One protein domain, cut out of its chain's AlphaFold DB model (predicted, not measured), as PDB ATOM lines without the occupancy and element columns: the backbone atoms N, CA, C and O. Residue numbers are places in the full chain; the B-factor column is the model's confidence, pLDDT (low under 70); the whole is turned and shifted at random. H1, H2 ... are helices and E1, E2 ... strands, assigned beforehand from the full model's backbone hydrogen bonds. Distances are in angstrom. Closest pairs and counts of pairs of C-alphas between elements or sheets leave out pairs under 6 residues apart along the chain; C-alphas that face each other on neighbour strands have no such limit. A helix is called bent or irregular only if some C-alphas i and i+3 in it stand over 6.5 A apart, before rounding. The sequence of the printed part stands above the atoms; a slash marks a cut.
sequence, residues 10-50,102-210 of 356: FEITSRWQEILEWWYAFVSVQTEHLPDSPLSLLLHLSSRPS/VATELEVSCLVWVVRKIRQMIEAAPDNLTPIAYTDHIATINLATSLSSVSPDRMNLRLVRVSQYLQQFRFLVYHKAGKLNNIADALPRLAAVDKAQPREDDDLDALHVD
ATOM      1  N   PHE A  10      35.630 -43.646  35.868       36.22
ATOM      2  CA  PHE A  10      36.277 -42.383  35.503       36.22
ATOM      3  C   PHE A  10      35.598 -41.725  34.302       36.22
ATOM      4  O   PHE A  10      35.692 -42.255  33.206       36.22
ATOM      5  N   GLU A  11      34.971 -40.556  34.472       31.48
ATOM      6  CA  GLU A  11      34.218 -39.859  33.413       31.48
ATOM      7  C   GLU A  11      35.128 -39.220  32.329       31.48
ATOM      8  O   GLU A  11      35.495 -38.049  32.423       31.48
ATOM      9  N   ILE A  12      35.512 -39.970  31.285       37.69
ATOM     10  CA  ILE A  12      36.135 -39.429  30.059       37.69
ATOM     11  C   ILE A  12      35.027 -38.918  29.130       37.69
ATOM     12  O   ILE A  12      34.242 -39.681  28.577       37.69
ATOM     13  N   THR A  13      34.942 -37.599  28.960       39.00
ATOM     14  CA  THR A  13      33.863 -36.946  28.199       39.00
ATOM     15  C   THR A  13      33.972 -37.182  26.681       39.00
ATOM     16  O   THR A  13      35.068 -37.095  26.124       39.00
ATOM     17  N   SER A  14      32.831 -37.328  25.992       39.84
ATOM     18  CA  SER A  14      32.631 -37.463  24.522       39.84
ATOM     19  C   SER A  14      33.384 -36.474  23.628       39.84
ATOM     20  O   SER A  14      33.546 -36.707  22.430       39.84
ATOM     21  N   ARG A  15      33.865 -35.364  24.186       54.16
ATOM     22  CA  ARG A  15      34.512 -34.286  23.437       54.16
ATOM     23  C   ARG A  15      35.830 -34.690  22.784       54.16
ATOM     24  O   ARG A  15      36.222 -34.099  21.782       54.16
ATOM     25  N   TRP A  16      36.528 -35.680  23.331       50.28
ATOM     26  CA  TRP A  16      37.806 -36.088  22.762       50.28
ATOM     27  C   TRP A  16      37.664 -36.690  21.362       50.28
ATOM     28  O   TRP A  16      38.573 -36.549  20.552       50.28
ATOM     29  N   GLN A  17      36.510 -37.279  21.038       47.06
ATOM     30  CA  GLN A  17      36.231 -37.770  19.691       47.06
ATOM     31  C   GLN A  17      36.025 -36.621  18.693       47.06
ATOM     32  O   GLN A  17      36.613 -36.647  17.618       47.06
ATOM     33  N   GLU A  18      35.307 -35.561  19.077       49.66
ATOM     34  CA  GLU A  18      35.211 -34.339  18.263       49.66
ATOM     35  C   GLU A  18      36.584 -33.672  18.094       49.66
ATOM     36  O   GLU A  18      36.939 -33.251  16.998       49.66
ATOM     37  N   ILE A  19      37.399 -33.616  19.153       54.78
ATOM     38  CA  ILE A  19      38.771 -33.087  19.082       54.78
ATOM     39  C   ILE A  19      39.625 -33.919  18.116       54.78
ATOM     40  O   ILE A  19      40.401 -33.342  17.358       54.78
ATOM     41  N   LEU A  20      39.461 -35.245  18.091       58.53
ATOM     42  CA  LEU A  20      40.148 -36.127  17.148       58.53
ATOM     43  C   LEU A  20      39.666 -35.944  15.706       58.53
ATOM     44  O   LEU A  20      40.500 -35.962  14.810       58.53
ATOM     45  N   GLU A  21      38.374 -35.712  15.459       56.06
ATOM     46  CA  GLU A  21      37.873 -35.383  14.113       56.06
ATOM     47  C   GLU A  21      38.415 -34.035  13.619       56.06
ATOM     48  O   GLU A  21      38.874 -33.918  12.480       56.06
ATOM     49  N   TRP A  22      38.438 -33.026  14.496       59.22
ATOM     50  CA  TRP A  22      39.087 -31.740  14.225       59.22
ATOM     51  C   TRP A  22      40.580 -31.905  13.957       59.22
ATOM     52  O   TRP A  22      41.133 -31.234  13.086       59.22
ATOM     53  N   TRP A  23      41.230 -32.797  14.696       59.19
ATOM     54  CA  TRP A  23      42.648 -33.065  14.559       59.19
ATOM     55  C   TRP A  23      42.967 -33.833  13.274       59.19
ATOM     56  O   TRP A  23      43.888 -33.440  12.569       59.19
ATOM     57  N   TYR A  24      42.163 -34.827  12.893       54.25
ATOM     58  CA  TYR A  24      42.256 -35.496  11.592       54.25
ATOM     59  C   TYR A  24      42.113 -34.490  10.448       54.25
ATOM     60  O   TYR A  24      42.957 -34.451   9.554       54.25
ATOM     61  N   ALA A  25      41.109 -33.610  10.515       49.84
ATOM     62  CA  ALA A  25      40.932 -32.549   9.529       49.84
ATOM     63  C   ALA A  25      42.125 -31.574   9.506       49.84
ATOM     64  O   ALA A  25      42.563 -31.156   8.436       49.84
ATOM     65  N   PHE A  26      42.683 -31.228  10.669       45.59
ATOM     66  CA  PHE A  26      43.841 -30.341  10.778       45.59
ATOM     67  C   PHE A  26      45.128 -30.980  10.242       45.59
ATOM     68  O   PHE A  26      45.868 -30.319   9.514       45.59
ATOM     69  N   VAL A  27      45.389 -32.250  10.559       52.09
ATOM     70  CA  VAL A  27      46.555 -32.999  10.071       52.09
ATOM     71  C   VAL A  27      46.478 -33.178   8.564       52.09
ATOM     72  O   VAL A  27      47.465 -32.879   7.899       52.09
ATOM     73  N   SER A  28      45.314 -33.550   8.014       53.00
ATOM     74  CA  SER A  28      45.121 -33.629   6.560       53.00
ATOM     75  C   SER A  28      45.428 -32.296   5.868       53.00
ATOM     76  O   SER A  28      46.118 -32.274   4.853       53.00
ATOM     77  N   VAL A  29      45.003 -31.170   6.453       47.78
ATOM     78  CA  VAL A  29      45.295 -29.828   5.919       47.78
ATOM     79  C   VAL A  29      46.774 -29.450   6.073       47.78
ATOM     80  O   VAL A  29      47.330 -28.785   5.199       47.78
ATOM     81  N   GLN A  30      47.440 -29.849   7.160       45.22
ATOM     82  CA  GLN A  30      48.858 -29.538   7.355       45.22
ATOM     83  C   GLN A  30      49.761 -30.331   6.406       45.22
ATOM     84  O   GLN A  30      50.678 -29.744   5.829       45.22
ATOM     85  N   THR A  31      49.469 -31.619   6.191       54.66
ATOM     86  CA  THR A  31      50.206 -32.460   5.236       54.66
ATOM     87  C   THR A  31      50.104 -31.946   3.801       54.66
ATOM     88  O   THR A  31      51.039 -32.123   3.027       54.66
ATOM     89  N   GLU A  32      49.011 -31.262   3.444       53.16
ATOM     90  CA  GLU A  32      48.841 -30.660   2.114       53.16
ATOM     91  C   GLU A  32      49.640 -29.360   1.920       53.16
ATOM     92  O   GLU A  32      49.966 -29.006   0.786       53.16
ATOM     93  N   HIS A  33      49.965 -28.633   2.997       53.12
ATOM     94  CA  HIS A  33      50.518 -27.278   2.899       53.12
ATOM     95  C   HIS A  33      51.968 -27.115   3.372       53.12
ATOM     96  O   HIS A  33      52.608 -26.153   2.946       53.12
ATOM     97  N   LEU A  34      52.501 -28.004   4.219       53.97
ATOM     98  CA  LEU A  34      53.904 -27.977   4.655       53.97
ATOM     99  C   LEU A  34      54.464 -29.406   4.796       53.97
ATOM    100  O   LEU A  34      54.501 -29.929   5.911       53.97
ATOM    101  N   PRO A  35      54.935 -30.033   3.701       58.81
ATOM    102  CA  PRO A  35      55.452 -31.405   3.736       58.81
ATOM    103  C   PRO A  35      56.709 -31.569   4.611       58.81
ATOM    104  O   PRO A  35      56.973 -32.665   5.092       58.81
ATOM    105  N   ASP A  36      57.444 -30.479   4.864       62.47
ATOM    106  CA  ASP A  36      58.731 -30.507   5.573       62.47
ATOM    107  C   ASP A  36      58.644 -30.096   7.055       62.47
ATOM    108  O   ASP A  36      59.661 -30.027   7.746       62.47
ATOM    109  N   SER A  37      57.452 -29.775   7.572       60.25
ATOM    110  CA  SER A  37      57.299 -29.421   8.990       60.25
ATOM    111  C   SER A  37      57.078 -30.668   9.847       60.25
ATOM    112  O   SER A  37      56.238 -31.488   9.480       60.25
ATOM    113  N   PRO A  38      57.758 -30.806  11.007       58.38
ATOM    114  CA  PRO A  38      57.493 -31.899  11.934       58.38
ATOM    115  C   PRO A  38      56.003 -31.947  12.260       58.38
ATOM    116  O   PRO A  38      55.438 -30.904  12.609       58.38
ATOM    117  N   LEU A  39      55.380 -33.133  12.156       57.56
ATOM    118  CA  LEU A  39      54.012 -33.364  12.626       57.56
ATOM    119  C   LEU A  39      53.976 -33.049  14.119       57.56
ATOM    120  O   LEU A  39      54.255 -33.872  14.993       57.56
ATOM    121  N   SER A  40      53.665 -31.792  14.396       54.72
ATOM    122  CA  SER A  40      53.577 -31.245  15.731       54.72
ATOM    123  C   SER A  40      52.213 -31.661  16.234       54.72
ATOM    124  O   SER A  40      51.211 -30.967  16.053       54.72
ATOM    125  N   LEU A  41      52.172 -32.867  16.782       55.91
ATOM    126  CA  LEU A  41      50.994 -33.470  17.365       55.91
ATOM    127  C   LEU A  41      50.677 -32.736  18.671       55.91
ATOM    128  O   LEU A  41      50.919 -33.257  19.749       55.91
ATOM    129  N   LEU A  42      50.180 -31.497  18.569       53.50
ATOM    130  CA  LEU A  42      49.919 -30.591  19.686       53.50
ATOM    131  C   LEU A  42      48.756 -31.110  20.549       53.50
ATOM    132  O   LEU A  42      47.693 -30.500  20.637       53.50
ATOM    133  N   LEU A  43      48.963 -32.254  21.189       56.41
ATOM    134  CA  LEU A  43      48.155 -32.729  22.281       56.41
ATOM    135  C   LEU A  43      48.436 -31.814  23.439       56.41
ATOM    136  O   LEU A  43      49.573 -31.487  23.773       56.41
ATOM    137  N   HIS A  44      47.341 -31.318  23.957       60.88
ATOM    138  CA  HIS A  44      47.297 -30.242  24.896       60.88
ATOM    139  C   HIS A  44      46.443 -30.808  26.019       60.88
ATOM    140  O   HIS A  44      45.220 -30.730  26.012       60.88
ATOM    141  N   LEU A  45      47.139 -31.512  26.913       59.56
ATOM    142  CA  LEU A  45      46.583 -32.131  28.106       59.56
ATOM    143  C   LEU A  45      46.745 -31.127  29.247       59.56
ATOM    144  O   LEU A  45      47.844 -30.614  29.445       59.56
ATOM    145  N   SER A  46      45.655 -30.802  29.933       57.16
ATOM    146  CA  SER A  46      45.675 -30.011  31.163       57.16
ATOM    147  C   SER A  46      44.577 -30.536  32.077       57.16
ATOM    148  O   SER A  46      43.426 -30.623  31.642       57.16
ATOM    149  N   SER A  47      44.910 -30.889  33.321       49.41
ATOM    150  CA  SER A  47      43.925 -31.402  34.291       49.41
ATOM    151  C   SER A  47      43.631 -30.456  35.429       49.41
ATOM    152  O   SER A  47      43.425 -30.880  36.566       49.41
ATOM    153  N   ARG A  48      43.556 -29.153  35.150       51.00
ATOM    154  CA  ARG A  48      43.083 -28.220  36.170       51.00
ATOM    155  C   ARG A  48      41.640 -28.569  36.547       51.00
ATOM    156  O   ARG A  48      40.756 -28.441  35.699       51.00
ATOM    157  N   PRO A  49      41.370 -28.967  37.806       44.44
ATOM    158  CA  PRO A  49      40.006 -29.189  38.240       44.44
ATOM    159  C   PRO A  49      39.241 -27.874  38.099       44.44
ATOM    160  O   PRO A  49      39.685 -26.811  38.551       44.44
ATOM    161  N   SER A  50      38.094 -27.944  37.428       38.97
ATOM    162  CA  SER A  50      37.203 -26.804  37.263       38.97
ATOM    163  C   SER A  50      36.612 -26.449  38.626       38.97
ATOM    164  O   SER A  50      35.606 -27.011  39.054       38.97
ATOM    165  N   VAL A 102      44.731 -38.707  41.921       72.50
ATOM    166  CA  VAL A 102      45.702 -37.614  41.916       72.50
ATOM    167  C   VAL A 102      45.735 -37.058  40.491       72.50
ATOM    168  O   VAL A 102      45.796 -37.842  39.550       72.50
ATOM    169  N   ALA A 103      45.696 -35.732  40.318       77.94
ATOM    170  CA  ALA A 103      45.573 -35.068  39.009       77.94
ATOM    171  C   ALA A 103      46.484 -35.664  37.912       77.94
ATOM    172  O   ALA A 103      46.065 -35.824  36.770       77.94
ATOM    173  N   THR A 104      47.693 -36.090  38.286       81.94
ATOM    174  CA  THR A 104      48.654 -36.766  37.410       81.94
ATOM    175  C   THR A 104      48.127 -38.066  36.788       81.94
ATOM    176  O   THR A 104      48.401 -38.344  35.629       81.94
ATOM    177  N   GLU A 105      47.384 -38.891  37.527       85.19
ATOM    178  CA  GLU A 105      46.865 -40.169  37.023       85.19
ATOM    179  C   GLU A 105      45.803 -39.956  35.940       85.19
ATOM    180  O   GLU A 105      45.815 -40.645  34.921       85.19
ATOM    181  N   LEU A 106      44.940 -38.951  36.112       84.50
ATOM    182  CA  LEU A 106      43.936 -38.593  35.111       84.50
ATOM    183  C   LEU A 106      44.588 -38.050  33.831       84.50
ATOM    184  O   LEU A 106      44.194 -38.428  32.728       84.50
ATOM    185  N   GLU A 107      45.622 -37.216  33.961       86.94
ATOM    186  CA  GLU A 107      46.385 -36.709  32.810       86.94
ATOM    187  C   GLU A 107      47.045 -37.818  32.014       86.94
ATOM    188  O   GLU A 107      46.969 -37.846  30.785       86.94
ATOM    189  N   VAL A 108      47.692 -38.729  32.730       90.50
ATOM    190  CA  VAL A 108      48.404 -39.859  32.148       90.50
ATOM    191  C   VAL A 108      47.416 -40.821  31.478       90.50
ATOM    192  O   VAL A 108      47.678 -41.281  30.368       90.50
ATOM    193  N   SER A 109      46.242 -41.046  32.078       89.56
ATOM    194  CA  SER A 109      45.154 -41.825  31.467       89.56
ATOM    195  C   SER A 109      44.643 -41.185  30.181       89.56
ATOM    196  O   SER A 109      44.484 -41.861  29.166       89.56
ATOM    197  N   CYS A 110      44.453 -39.865  30.187       89.38
ATOM    198  CA  CYS A 110      44.045 -39.132  28.997       89.38
ATOM    199  C   CYS A 110      45.095 -39.243  27.879       89.38
ATOM    200  O   CYS A 110      44.746 -39.499  26.726       89.38
ATOM    201  N   LEU A 111      46.387 -39.138  28.213       92.00
ATOM    202  CA  LEU A 111      47.465 -39.328  27.240       92.00
ATOM    203  C   LEU A 111      47.412 -40.720  26.603       92.00
ATOM    204  O   LEU A 111      47.463 -40.830  25.379       92.00
ATOM    205  N   VAL A 112      47.274 -41.772  27.414       93.75
ATOM    206  CA  VAL A 112      47.140 -43.154  26.925       93.75
ATOM    207  C   VAL A 112      45.944 -43.300  26.004       93.75
ATOM    208  O   VAL A 112      46.074 -43.884  24.929       93.75
ATOM    209  N   TRP A 113      44.788 -42.781  26.418       92.69
ATOM    210  CA  TRP A 113      43.564 -42.853  25.633       92.69
ATOM    211  C   TRP A 113      43.771 -42.225  24.256       92.69
ATOM    212  O   TRP A 113      43.459 -42.844  23.237       92.69
ATOM    213  N   VAL A 114      44.387 -41.040  24.207       93.12
ATOM    214  CA  VAL A 114      44.682 -40.387  22.935       93.12
ATOM    215  C   VAL A 114      45.641 -41.239  22.110       93.12
ATOM    216  O   VAL A 114      45.325 -41.528  20.960       93.12
ATOM    217  N   VAL A 115      46.757 -41.695  22.685       94.31
ATOM    218  CA  VAL A 115      47.743 -42.542  21.989       94.31
ATOM    219  C   VAL A 115      47.098 -43.812  21.426       94.31
ATOM    220  O   VAL A 115      47.382 -44.172  20.289       94.31
ATOM    221  N   ARG A 116      46.166 -44.453  22.150       93.81
ATOM    222  CA  ARG A 116      45.373 -45.589  21.637       93.81
ATOM    223  C   ARG A 116      44.576 -45.208  20.390       93.81
ATOM    224  O   ARG A 116      44.537 -45.985  19.441       93.81
ATOM    225  N   LYS A 117      43.958 -44.023  20.372       91.44
ATOM    226  CA  LYS A 117      43.158 -43.545  19.234       91.44
ATOM    227  C   LYS A 117      44.003 -43.169  18.023       91.44
ATOM    228  O   LYS A 117      43.599 -43.462  16.904       91.44
ATOM    229  N   ILE A 118      45.168 -42.561  18.234       93.88
ATOM    230  CA  ILE A 118      46.065 -42.125  17.150       93.88
ATOM    231  C   ILE A 118      47.176 -43.134  16.840       93.88
ATOM    232  O   ILE A 118      48.087 -42.818  16.077       93.88
ATOM    233  N   ARG A 119      47.112 -44.344  17.408       94.75
ATOM    234  CA  ARG A 119      48.145 -45.383  17.294       94.75
ATOM    235  C   ARG A 119      48.608 -45.594  15.855       94.75
ATOM    236  O   ARG A 119      49.797 -45.508  15.574       94.75
ATOM    237  N   GLN A 120      47.659 -45.787  14.942       93.94
ATOM    238  CA  GLN A 120      47.951 -46.023  13.526       93.94
ATOM    239  C   GLN A 120      48.658 -44.838  12.868       93.94
ATOM    240  O   GLN A 120      49.485 -45.030  11.987       93.94
ATOM    241  N   MET A 121      48.364 -43.611  13.301       93.56
ATOM    242  CA  MET A 121      49.019 -42.414  12.774       93.56
ATOM    243  C   MET A 121      50.439 -42.260  13.307       93.56
ATOM    244  O   MET A 121      51.308 -41.814  12.564       93.56
ATOM    245  N   ILE A 122      50.687 -42.642  14.565       95.12
ATOM    246  CA  ILE A 122      52.042 -42.664  15.128       95.12
ATOM    247  C   ILE A 122      52.889 -43.728  14.417       95.12
ATOM    248  O   ILE A 122      54.021 -43.447  14.040       95.12
ATOM    249  N   GLU A 123      52.339 -44.925  14.200       94.62
ATOM    250  CA  GLU A 123      53.035 -46.031  13.525       94.62
ATOM    251  C   GLU A 123      53.249 -45.765  12.022       94.62
ATOM    252  O   GLU A 123      54.267 -46.169  11.468       94.62
ATOM    253  N   ALA A 124      52.331 -45.051  11.364       94.88
ATOM    254  CA  ALA A 124      52.471 -44.656   9.962       94.88
ATOM    255  C   ALA A 124      53.392 -43.438   9.751       94.88
ATOM    256  O   ALA A 124      53.720 -43.116   8.606       94.88
ATOM    257  N   ALA A 125      53.788 -42.734  10.818       93.75
ATOM    258  CA  ALA A 125      54.645 -41.563  10.706       93.75
ATOM    259  C   ALA A 125      56.071 -41.974  10.285       93.75
ATOM    260  O   ALA A 125      56.681 -42.824  10.943       93.75
ATOM    261  N   PRO A 126      56.643 -41.362   9.230       94.00
ATOM    262  CA  PRO A 126      57.973 -41.717   8.742       94.00
ATOM    263  C   PRO A 126      59.062 -41.363   9.764       94.00
ATOM    264  O   PRO A 126      58.882 -40.482  10.609       94.00
ATOM    265  N   ASP A 127      60.213 -42.036   9.700       92.44
ATOM    266  CA  ASP A 127      61.277 -41.939  10.716       92.44
ATOM    267  C   ASP A 127      61.821 -40.519  10.922       92.44
ATOM    268  O   ASP A 127      62.204 -40.143  12.030       92.44
ATOM    269  N   ASN A 128      61.772 -39.681   9.890       93.00
ATOM    270  CA  ASN A 128      62.154 -38.271   9.953       93.00
ATOM    271  C   ASN A 128      61.132 -37.373  10.680       93.00
ATOM    272  O   ASN A 128      61.396 -36.188  10.880       93.00
ATOM    273  N   LEU A 129      59.975 -37.914  11.071       92.81
ATOM    274  CA  LEU A 129      58.816 -37.155  11.526       92.81
ATOM    275  C   LEU A 129      58.228 -37.730  12.816       92.81
ATOM    276  O   LEU A 129      57.146 -38.309  12.832       92.81
ATOM    277  N   THR A 130      58.955 -37.575  13.920       93.88
ATOM    278  CA  THR A 130      58.487 -38.036  15.233       93.88
ATOM    279  C   THR A 130      57.347 -37.146  15.745       93.88
ATOM    280  O   THR A 130      57.563 -35.941  15.902       93.88
ATOM    281  N   PRO A 131      56.158 -37.692  16.061       94.50
ATOM    282  CA  PRO A 131      55.086 -36.937  16.701       94.50
ATOM    283  C   PRO A 131      55.520 -36.346  18.048       94.50
ATOM    284  O   PRO A 131      56.238 -36.987  18.815       94.50
ATOM    285  N   ILE A 132      55.067 -35.129  18.352       94.94
ATOM    286  CA  ILE A 132      55.454 -34.390  19.563       94.94
ATOM    287  C   ILE A 132      54.219 -33.981  20.364       94.94
ATOM    288  O   ILE A 132      53.513 -33.082  19.925       94.94
ATOM    289  N   ALA A 133      54.017 -34.551  21.552       93.69
ATOM    290  CA  ALA A 133      52.981 -34.168  22.511       93.69
ATOM    291  C   ALA A 133      53.489 -33.133  23.534       93.69
ATOM    292  O   ALA A 133      54.646 -33.169  23.956       93.69
ATOM    293  N   TYR A 134      52.611 -32.232  23.987       94.25
ATOM    294  CA  TYR A 134      52.937 -31.235  25.010       94.25
ATOM    295  C   TYR A 134      52.075 -31.416  26.264       94.25
ATOM    296  O   TYR A 134      50.860 -31.584  26.195       94.25
ATOM    297  N   THR A 135      52.692 -31.316  27.435       93.69
ATOM    298  CA  THR A 135      52.005 -31.431  28.732       93.69
ATOM    299  C   THR A 135      52.499 -30.355  29.690       93.69
ATOM    300  O   THR A 135      53.661 -29.951  29.631       93.69
ATOM    301  N   ASP A 136      51.626 -29.865  30.565       92.69
ATOM    302  CA  ASP A 136      51.983 -28.939  31.645       92.69
ATOM    303  C   ASP A 136      52.430 -29.651  32.928       92.69
ATOM    304  O   ASP A 136      52.822 -28.991  33.892       92.69
ATOM    305  N   HIS A 137      52.461 -30.986  32.926       89.44
ATOM    306  CA  HIS A 137      52.921 -31.788  34.050       89.44
ATOM    307  C   HIS A 137      54.254 -32.478  33.767       89.44
ATOM    308  O   HIS A 137      54.361 -33.437  33.001       89.44
ATOM    309  N   ILE A 138      55.286 -32.041  34.491       89.56
ATOM    310  CA  ILE A 138      56.637 -32.614  34.421       89.56
ATOM    311  C   ILE A 138      56.671 -34.112  34.767       89.56
ATOM    312  O   ILE A 138      57.468 -34.863  34.212       89.56
ATOM    313  N   ALA A 139      55.770 -34.568  35.642       88.44
ATOM    314  CA  ALA A 139      55.664 -35.975  36.015       88.44
ATOM    315  C   ALA A 139      55.306 -36.862  34.810       88.44
ATOM    316  O   ALA A 139      55.873 -37.941  34.657       88.44
ATOM    317  N   THR A 140      54.427 -36.383  33.927       90.19
ATOM    318  CA  THR A 140      54.005 -37.089  32.709       90.19
ATOM    319  C   THR A 140      55.167 -37.261  31.732       90.19
ATOM    320  O   THR A 140      55.287 -38.298  31.088       90.19
ATOM    321  N   ILE A 141      56.075 -36.286  31.672       92.19
ATOM    322  CA  ILE A 141      57.280 -36.359  30.833       92.19
ATOM    323  C   ILE A 141      58.221 -37.426  31.358       92.19
ATOM    324  O   ILE A 141      58.687 -38.253  30.581       92.19
ATOM    325  N   ASN A 142      58.472 -37.440  32.668       90.38
ATOM    326  CA  ASN A 142      59.319 -38.461  33.275       90.38
ATOM    327  C   ASN A 142      58.738 -39.855  33.008       90.38
ATOM    328  O   ASN A 142      59.455 -40.724  32.532       90.38
ATOM    329  N   LEU A 143      57.426 -40.037  33.184       89.62
ATOM    330  CA  LEU A 143      56.757 -41.309  32.884       89.62
ATOM    331  C   LEU A 143      56.877 -41.722  31.410       89.62
ATOM    332  O   LEU A 143      57.095 -42.898  31.134       89.62
ATOM    333  N   ALA A 144      56.753 -40.786  30.469       90.19
ATOM    334  CA  ALA A 144      56.844 -41.089  29.042       90.19
ATOM    335  C   ALA A 144      58.286 -41.335  28.560       90.19
ATOM    336  O   ALA A 144      58.498 -42.120  27.641       90.19
ATOM    337  N   THR A 145      59.280 -40.672  29.161       87.75
ATOM    338  CA  THR A 145      60.670 -40.669  28.667       87.75
ATOM    339  C   THR A 145      61.590 -41.629  29.405       87.75
ATOM    340  O   THR A 145      62.455 -42.236  28.779       87.75
ATOM    341  N   SER A 146      61.448 -41.776  30.725       80.62
ATOM    342  CA  SER A 146      62.355 -42.607  31.512       80.62
ATOM    343  C   SER A 146      61.734 -43.091  32.819       80.62
ATOM    344  O   SER A 146      61.419 -42.321  33.723       80.62
ATOM    345  N   LEU A 147      61.701 -44.413  32.977       71.75
ATOM    346  CA  LEU A 147      61.406 -45.070  34.252       71.75
ATOM    347  C   LEU A 147      62.591 -45.043  35.240       71.75
ATOM    348  O   LEU A 147      62.494 -45.603  36.329       71.75
ATOM    349  N   SER A 148      63.729 -44.434  34.884       61.66
ATOM    350  CA  SER A 148      65.022 -44.742  35.512       61.66
ATOM    351  C   SER A 148      65.252 -44.179  36.920       61.66
ATOM    352  O   SER A 148      66.292 -44.480  37.501       61.66
ATOM    353  N   SER A 149      64.372 -43.336  37.471       53.19
ATOM    354  CA  SER A 149      64.721 -42.513  38.648       53.19
ATOM    355  C   SER A 149      63.934 -42.788  39.928       53.19
ATOM    356  O   SER A 149      64.246 -42.191  40.959       53.19
ATOM    357  N   VAL A 150      62.956 -43.696  39.919       59.06
ATOM    358  CA  VAL A 150      62.140 -43.974  41.108       59.06
ATOM    359  C   VAL A 150      62.147 -45.469  41.392       59.06
ATOM    360  O   VAL A 150      61.863 -46.279  40.516       59.06
ATOM    361  N   SER A 151      62.487 -45.841  42.627       65.62
ATOM    362  CA  SER A 151      62.439 -47.231  43.081       65.62
ATOM    363  C   SER A 151      61.039 -47.812  42.805       65.62
ATOM    364  O   SER A 151      60.060 -47.213  43.278       65.62
ATOM    365  N   PRO A 152      60.917 -48.949  42.096       67.12
ATOM    366  CA  PRO A 152      59.624 -49.512  41.700       67.12
ATOM    367  C   PRO A 152      58.724 -49.820  42.905       67.12
ATOM    368  O   PRO A 152      57.509 -49.694  42.805       67.12
ATOM    369  N   ASP A 153      59.317 -50.087  44.072       76.44
ATOM    370  CA  ASP A 153      58.626 -50.377  45.335       76.44
ATOM    371  C   ASP A 153      57.684 -49.263  45.821       76.44
ATOM    372  O   ASP A 153      56.832 -49.499  46.678       76.44
ATOM    373  N   ARG A 154      57.837 -48.032  45.313       77.31
ATOM    374  CA  ARG A 154      57.006 -46.876  45.695       77.31
ATOM    375  C   ARG A 154      56.181 -46.300  44.551       77.31
ATOM    376  O   ARG A 154      55.420 -45.360  44.784       77.31
ATOM    377  N   MET A 155      56.321 -46.820  43.333       75.56
ATOM    378  CA  MET A 155      55.520 -46.355  42.204       75.56
ATOM    379  C   MET A 155      54.175 -47.073  42.163       75.56
ATOM    380  O   MET A 155      54.068 -48.269  42.415       75.56
ATOM    381  N   ASN A 156      53.135 -46.329  41.795       84.88
ATOM    382  CA  ASN A 156      51.844 -46.914  41.466       84.88
ATOM    383  C   ASN A 156      52.027 -47.835  40.245       84.88
ATOM    384  O   ASN A 156      52.435 -47.366  39.180       84.88
ATOM    385  N   LEU A 157      51.726 -49.130  40.397       86.88
ATOM    386  CA  LEU A 157      51.861 -50.128  39.328       86.88
ATOM    387  C   LEU A 157      51.077 -49.739  38.066       86.88
ATOM    388  O   LEU A 157      51.514 -50.056  36.962       86.88
ATOM    389  N   ARG A 158      49.975 -48.987  38.205       87.06
ATOM    390  CA  ARG A 158      49.220 -48.442  37.065       87.06
ATOM    391  C   ARG A 158      50.087 -47.489  36.240       87.06
ATOM    392  O   ARG A 158      50.170 -47.633  35.027       87.06
ATOM    393  N   LEU A 159      50.826 -46.585  36.888       88.44
ATOM    394  CA  LEU A 159      51.740 -45.662  36.202       88.44
ATOM    395  C   LEU A 159      52.922 -46.389  35.550       88.44
ATOM    396  O   LEU A 159      53.365 -45.977  34.481       88.44
ATOM    397  N   VAL A 160      53.398 -47.487  36.151       88.00
ATOM    398  CA  VAL A 160      54.422 -48.349  35.537       88.00
ATOM    399  C   VAL A 160      53.893 -48.956  34.235       88.00
ATOM    400  O   VAL A 160      54.538 -48.813  33.197       88.00
ATOM    401  N   ARG A 161      52.691 -49.549  34.239       90.81
ATOM    402  CA  ARG A 161      52.074 -50.096  33.014       90.81
ATOM    403  C   ARG A 161      51.879 -49.030  31.943       90.81
ATOM    404  O   ARG A 161      52.192 -49.263  30.780       90.81
ATOM    405  N   VAL A 162      51.432 -47.839  32.339       91.94
ATOM    406  CA  VAL A 162      51.286 -46.725  31.398       91.94
ATOM    407  C   VAL A 162      52.625 -46.329  30.789       91.94
ATOM    408  O   VAL A 162      52.717 -46.189  29.575       91.94
ATOM    409  N   SER A 163      53.670 -46.165  31.599       91.94
ATOM    410  CA  SER A 163      54.989 -45.808  31.069       91.94
ATOM    411  C   SER A 163      55.521 -46.857  30.090       91.94
ATOM    412  O   SER A 163      56.000 -46.491  29.020       91.94
ATOM    413  N   GLN A 164      55.345 -48.149  30.391       91.94
ATOM    414  CA  GLN A 164      55.701 -49.240  29.484       91.94
ATOM    415  C   GLN A 164      54.907 -49.164  28.178       91.94
ATOM    416  O   GLN A 164      55.492 -49.293  27.108       91.94
ATOM    417  N   TYR A 165      53.597 -48.908  28.255       94.25
ATOM    418  CA  TYR A 165      52.740 -48.743  27.081       94.25
ATOM    419  C   TYR A 165      53.170 -47.549  26.217       94.25
ATOM    420  O   TYR A 165      53.325 -47.683  25.008       94.25
ATOM    421  N   LEU A 166      53.416 -46.380  26.817       93.94
ATOM    422  CA  LEU A 166      53.825 -45.184  26.074       93.94
ATOM    423  C   LEU A 166      55.195 -45.361  25.405       93.94
ATOM    424  O   LEU A 166      55.377 -44.903  24.280       93.94
ATOM    425  N   GLN A 167      56.123 -46.073  26.046       93.19
ATOM    426  CA  GLN A 167      57.453 -46.367  25.498       93.19
ATOM    427  C   GLN A 167      57.431 -47.289  24.267       93.19
ATOM    428  O   GLN A 167      58.430 -47.361  23.554       93.19
ATOM    429  N   GLN A 168      56.313 -47.966  23.978       94.69
ATOM    430  CA  GLN A 168      56.151 -48.751  22.746       94.69
ATOM    431  C   GLN A 168      56.044 -47.865  21.499       94.69
ATOM    432  O   GLN A 168      56.276 -48.335  20.386       94.69
ATOM    433  N   PHE A 169      55.691 -46.589  21.672       95.00
ATOM    434  CA  PHE A 169      55.442 -45.666  20.576       95.00
ATOM    435  C   PHE A 169      56.588 -44.675  20.410       95.00
ATOM    436  O   PHE A 169      57.100 -44.100  21.370       95.00
ATOM    437  N   ARG A 170      56.946 -44.400  19.155       94.00
ATOM    438  CA  ARG A 170      57.938 -43.381  18.810       94.00
ATOM    439  C   ARG A 170      57.283 -42.002  18.800       94.00
ATOM    440  O   ARG A 170      56.926 -41.495  17.743       94.00
ATOM    441  N   PHE A 171      57.116 -41.393  19.969       93.50
ATOM    442  CA  PHE A 171      56.687 -39.999  20.095       93.50
ATOM    443  C   PHE A 171      57.451 -39.294  21.220       93.50
ATOM    444  O   PHE A 171      57.979 -39.930  22.130       93.50
ATOM    445  N   LEU A 172      57.545 -37.971  21.142       94.50
ATOM    446  CA  LEU A 172      58.237 -37.145  22.130       94.50
ATOM    447  C   LEU A 172      57.220 -36.420  23.001       94.50
ATOM    448  O   LEU A 172      56.194 -35.959  22.505       94.50
ATOM    449  N   VAL A 173      57.520 -36.278  24.291       94.12
ATOM    450  CA  VAL A 173      56.696 -35.509  25.228       94.12
ATOM    451  C   VAL A 173      57.518 -34.358  25.783       94.12
ATOM    452  O   VAL A 173      58.548 -34.580  26.417       94.12
ATOM    453  N   TYR A 174      57.058 -33.127  25.568       95.19
ATOM    454  CA  TYR A 174      57.709 -31.927  26.090       95.19
ATOM    455  C   TYR A 174      56.850 -31.187  27.103       95.19
ATOM    456  O   TYR A 174      55.619 -31.172  27.042       95.19
ATOM    457  N   HIS A 175      57.534 -30.499  28.013       94.19
ATOM    458  CA  HIS A 175      56.887 -29.611  28.961       94.19
ATOM    459  C   HIS A 175      56.463 -28.326  28.267       94.19
ATOM    460  O   HIS A 175      57.258 -27.676  27.586       94.19
ATOM    461  N   LYS A 176      55.227 -27.910  28.514       93.56
ATOM    462  CA  LYS A 176      54.733 -26.587  28.165       93.56
ATOM    463  C   LYS A 176      53.997 -26.024  29.364       93.56
ATOM    464  O   LYS A 176      52.995 -26.580  29.786       93.56
ATOM    465  N   ALA A 177      54.466 -24.893  29.886       91.88
ATOM    466  CA  ALA A 177      53.836 -24.252  31.035       91.88
ATOM    467  C   ALA A 177      52.325 -24.059  30.803       91.88
ATOM    468  O   ALA A 177      51.928 -23.545  29.755       91.88
ATOM    469  N   GLY A 178      51.491 -24.396  31.793       88.62
ATOM    470  CA  GLY A 178      50.027 -24.357  31.655       88.62
ATOM    471  C   GLY A 178      49.468 -22.997  31.212       88.62
ATOM    472  O   GLY A 178      48.494 -22.941  30.471       88.62
ATOM    473  N   LYS A 179      50.140 -21.883  31.547       89.94
ATOM    474  CA  LYS A 179      49.774 -20.528  31.077       89.94
ATOM    475  C   LYS A 179      49.895 -20.352  29.554       89.94
ATOM    476  O   LYS A 179      49.249 -19.487  28.977       89.94
ATOM    477  N   LEU A 180      50.743 -21.142  28.901       90.75
ATOM    478  CA  LEU A 180      50.884 -21.175  27.442       90.75
ATOM    479  C   LEU A 180      49.950 -22.214  26.807       90.75
ATOM    480  O   LEU A 180      49.863 -22.295  25.580       90.75
ATOM    481  N   ASN A 181      49.265 -23.010  27.628       86.81
ATOM    482  CA  ASN A 181      48.398 -24.100  27.218       86.81
ATOM    483  C   ASN A 181      46.912 -23.686  27.216       86.81
ATOM    484  O   ASN A 181      46.034 -24.426  27.650       86.81
ATOM    485  N   ASN A 182      46.624 -22.477  26.721       88.19
ATOM    486  CA  ASN A 182      45.281 -21.884  26.768       88.19
ATOM    487  C   ASN A 182      44.231 -22.721  26.028       88.19
ATOM    488  O   ASN A 182      43.076 -22.740  26.433       88.19
ATOM    489  N   ILE A 183      44.617 -23.406  24.947       85.88
ATOM    490  CA  ILE A 183      43.690 -24.245  24.178       85.88
ATOM    491  C   ILE A 183      43.340 -25.508  24.979       85.88
ATOM    492  O   ILE A 183      42.154 -25.805  25.107       85.88
ATOM    493  N   ALA A 184      44.329 -26.192  25.580       83.88
ATOM    494  CA  ALA A 184      44.054 -27.320  26.479       83.88
ATOM    495  C   ALA A 184      43.192 -26.909  27.658       83.88
ATOM    496  O   ALA A 184      42.329 -27.668  28.050       83.88
ATOM    497  N   ASP A 185      43.456 -25.746  28.259       84.56
ATOM    498  CA  ASP A 185      42.737 -25.308  29.456       84.56
ATOM    499  C   ASP A 185      41.318 -24.826  29.106       84.56
ATOM    500  O   ASP A 185      40.403 -24.953  29.915       84.56
ATOM    501  N   ALA A 186      41.098 -24.317  27.889       87.69
ATOM    502  CA  ALA A 186      39.783 -23.873  27.430       87.69
ATOM    503  C   ALA A 186      38.865 -25.033  27.013       87.69
ATOM    504  O   ALA A 186      37.664 -24.978  27.287       87.69
ATOM    505  N   LEU A 187      39.394 -26.079  26.368       81.19
ATOM    506  CA  LEU A 187      38.584 -27.183  25.832       81.19
ATOM    507  C   LEU A 187      37.739 -27.917  26.902       81.19
ATOM    508  O   LEU A 187      36.551 -28.129  26.652       81.19
ATOM    509  N   PRO A 188      38.263 -28.248  28.099       77.19
ATOM    510  CA  PRO A 188      37.496 -28.840  29.193       77.19
ATOM    511  C   PRO A 188      36.508 -27.867  29.847       77.19
ATOM    512  O   PRO A 188      35.506 -28.300  30.408       77.19
ATOM    513  N   ARG A 189      36.773 -26.550  29.803       80.00
ATOM    514  CA  ARG A 189      35.904 -25.524  30.418       80.00
ATOM    515  C   ARG A 189      34.641 -25.246  29.615       80.00
ATOM    516  O   ARG A 189      33.668 -24.728  30.162       80.00
ATOM    517  N   LEU A 190      34.660 -25.541  28.321       81.94
ATOM    518  CA  LEU A 190      33.495 -25.404  27.463       81.94
ATOM    519  C   LEU A 190      32.429 -26.420  27.910       81.94
ATOM    520  O   LEU A 190      32.702 -27.616  27.953       81.94
ATOM    521  N   ALA A 191      31.218 -25.953  28.226       76.88
ATOM    522  CA  ALA A 191      30.134 -26.804  28.714       76.88
ATOM    523  C   ALA A 191      29.875 -27.987  27.762       76.88
ATOM    524  O   ALA A 191      29.655 -27.787  26.567       76.88
ATOM    525  N   ALA A 192      29.930 -29.212  28.289       73.75
ATOM    526  CA  ALA A 192      29.511 -30.395  27.549       73.75
ATOM    527  C   ALA A 192      27.980 -30.382  27.452       73.75
ATOM    528  O   ALA A 192      27.304 -30.290  28.477       73.75
ATOM    529  N   VAL A 193      27.452 -30.425  26.227       74.81
ATOM    530  CA  VAL A 193      26.001 -30.454  25.977       74.81
ATOM    531  C   VAL A 193      25.415 -31.798  26.414       74.81
ATOM    532  O   VAL A 193      24.347 -31.812  27.009       74.81
ATOM    533  N   ASP A 194      26.181 -32.882  26.259       78.69
ATOM    534  CA  ASP A 194      25.815 -34.227  26.690       78.69
ATOM    535  C   ASP A 194      27.005 -34.914  27.372       78.69
ATOM    536  O   ASP A 194      28.114 -34.973  26.832       78.69
ATOM    537  N   LYS A 195      26.781 -35.432  28.583       67.19
ATOM    538  CA  LYS A 195      27.774 -36.219  29.321       67.19
ATOM    539  C   LYS A 195      27.741 -37.656  28.809       67.19
ATOM    540  O   LYS A 195      26.871 -38.430  29.201       67.19
ATOM    541  N   ALA A 196      28.650 -38.004  27.903       67.00
ATOM    542  CA  ALA A 196      28.821 -39.402  27.533       67.00
ATOM    543  C   ALA A 196      29.448 -40.184  28.688       67.00
ATOM    544  O   ALA A 196      30.364 -39.694  29.349       67.00
ATOM    545  N   GLN A 197      28.947 -41.398  28.904       74.06
ATOM    546  CA  GLN A 197      29.551 -42.311  29.857       74.06
ATOM    547  C   GLN A 197      30.831 -42.925  29.262       74.06
ATOM    548  O   GLN A 197      30.851 -43.242  28.068       74.06
ATOM    549  N   PRO A 198      31.884 -43.098  30.075       69.06
ATOM    550  CA  PRO A 198      33.108 -43.802  29.690       69.06
ATOM    551  C   PRO A 198      32.800 -45.225  29.261       69.06
ATOM    552  O   PRO A 198      31.884 -45.846  29.806       69.06
ATOM    553  N   ARG A 199      33.607 -45.773  28.353       78.75
ATOM    554  CA  ARG A 199      33.602 -47.218  28.122       78.75
ATOM    555  C   ARG A 199      34.464 -47.892  29.184       78.75
ATOM    556  O   ARG A 199      35.460 -47.329  29.623       78.75
ATOM    557  N   GLU A 200      34.092 -49.105  29.577       76.94
ATOM    558  CA  GLU A 200      34.860 -49.901  30.548       76.94
ATOM    559  C   GLU A 200      36.287 -50.197  30.043       76.94
ATOM    560  O   GLU A 200      37.225 -50.271  30.830       76.94
ATOM    561  N   ASP A 201      36.476 -50.244  28.720       76.31
ATOM    562  CA  ASP A 201      37.773 -50.466  28.063       76.31
ATOM    563  C   ASP A 201      38.750 -49.278  28.151       76.31
ATOM    564  O   ASP A 201      39.893 -49.383  27.690       76.31
ATOM    565  N   ASP A 202      38.311 -48.127  28.674       74.44
ATOM    566  CA  ASP A 202      39.138 -46.922  28.791       74.44
ATOM    567  C   ASP A 202      39.958 -46.876  30.103       74.44
ATOM    568  O   ASP A 202      40.711 -45.924  30.325       74.44
ATOM    569  N   ASP A 203      39.847 -47.891  30.971       78.81
ATOM    570  CA  ASP A 203      40.627 -47.977  32.210       78.81
ATOM    571  C   ASP A 203      42.104 -48.344  31.944       78.81
ATOM    572  O   ASP A 203      42.437 -49.177  31.097       78.81
ATOM    573  N   LEU A 204      43.018 -47.757  32.723       76.38
ATOM    574  CA  LEU A 204      44.445 -48.087  32.724       76.38
ATOM    575  C   LEU A 204      44.713 -49.560  33.041       76.38
ATOM    576  O   LEU A 204      45.723 -50.111  32.600       76.38
ATOM    577  N   ASP A 205      43.838 -50.199  33.814       79.31
ATOM    578  CA  ASP A 205      43.981 -51.612  34.160       79.31
ATOM    579  C   ASP A 205      43.706 -52.550  32.974       79.31
ATOM    580  O   ASP A 205      44.218 -53.671  32.961       79.31
ATOM    581  N   ALA A 206      43.022 -52.064  31.931       82.62
ATOM    582  CA  ALA A 206      42.850 -52.777  30.666       82.62
ATOM    583  C   ALA A 206      44.115 -52.763  29.784       82.62
ATOM    584  O   ALA A 206      44.171 -53.456  28.766       82.62
ATOM    585  N   LEU A 207      45.158 -52.006  30.155       76.38
ATOM    586  CA  LEU A 207      46.469 -52.053  29.501       76.38
ATOM    587  C   LEU A 207      47.233 -53.309  29.935       76.38
ATOM    588  O   LEU A 207      48.268 -53.233  30.604       76.38
ATOM    589  N   HIS A 208      46.722 -54.484  29.575       72.19
ATOM    590  CA  HIS A 208      47.533 -55.686  29.644       72.19
ATOM    591  C   HIS A 208      48.528 -55.634  28.486       72.19
ATOM    592  O   HIS A 208      48.159 -55.710  27.316       72.19
ATOM    593  N   VAL A 209      49.800 -55.411  28.810       61.44
ATOM    594  CA  VAL A 209      50.874 -55.627  27.848       61.44
ATOM    595  C   VAL A 209      51.062 -57.130  27.799       61.44
ATOM    596  O   VAL A 209      51.603 -57.694  28.754       61.44
ATOM    597  N   ASP A 210      50.596 -57.762  26.721       56.97
ATOM    598  CA  ASP A 210      50.905 -59.157  26.417       56.97
ATOM    599  C   ASP A 210      52.425 -59.285  26.373       56.97
ATOM    600  O   ASP A 210      53.100 -58.960  25.391       56.97
TER     601      ASP A 210
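Overview. This is residues 10 to 50 and 102 to 210 of the 356 residues of the protein "Pc12g03650 protein" of Penicillium rubens (strain ATCC 28089 / DSM 1075 / NRRL 1951 / Wisconsin 54-1255) (UniProt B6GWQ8). A small parallel sheet, E1 beside E2, packs chiefly through E2 on H3, which makes a core cluster with H2 and H4. H1 is a long helix off to one side, near H2 and H5, and residues 190 to 210 form a long stretch round the outside. The printed part has 150 residues, with five named helices and two named strands in the order H1 H2 E1 H3 H4 E2 H5, mostly helix by class. It is compact, with a radius of gyration of the C-alphas of 15.6 A, and spans 49 by 40 by 33 A.

Arrangement. E1, residues 132 to 135, and E2, residues 172 to 175, are parallel neighbours at 31 degrees; N 133 and O 172 are 2.8 A apart and N 174 and O 133 are 2.9 A apart, both within hydrogen-bond range. Residues 44 to 45 pair in parallel with residues 134 to 135 of E1. Between the strands in the chain come H3, residues 138 to 145, and H4, residues 157 to 167, which makes a strand-helix-strand unit, two parallel strands joined through helices, with a right-handed crossover. The closest C-alphas of H3 and E2 are those of Ile 141 and Val 173, 5.7 A apart. H3 and H4 touch at a steep tilt of 58 degrees, closest at the C-alphas of Leu 143 and Ser 163, 5.2 A. H2, residues 103 to 124, is irregular, C-alphas 117 and 120 being 7.9 A apart, and has a kink of 65 degrees near residue 118. H2 touches H4 with residues 105 to 115 alone, at a shallow tilt of 28 degrees, the same way; the closest C-alphas, of Val 112 and Leu 166, are 7.0 A apart. H2 touches H3 with residues 104 to 108 alone; the closest C-alphas, of Val 108 and Thr 140, are 6.3 A apart. H1, residues 15 to 33, and H2 are near each other, with 11 pairs of C-alphas within 10 A. H1 and H5, residues 182 to 189, are near each other too, with 5 such pairs. H5 and H4 are apart. In H1, H3 and H4 every O i to N i+4 pair is within hydrogen-bond range; H2 has 16 of 18 and H5 2 of 4.

Along the chain. H1 begins at C-alpha 15 (34.512, -34.286, 23.437) and is 27.0 A long. H2 is 31.4 A, H4 15.4 A, H3 and H5 10.7 A each, E1 10.2 A and E2 10.3 A. H5 ends at C-alpha 189 (35.904, -25.524, 30.418).

Size, cuts and confidence. The two C-alphas farthest apart, those of His 33 and Asp 153, are 49.0 A apart. Residues 51 to 101 are not printed, and C-alphas 50 and 102 are 14.5 A apart across this cut. The link from H3 to H4 is long. The mean pLDDT of the printed part is 76.1; residues 10 to 50, 148 to 152, 195 to 196, 198 and 209 to 210 are under 70.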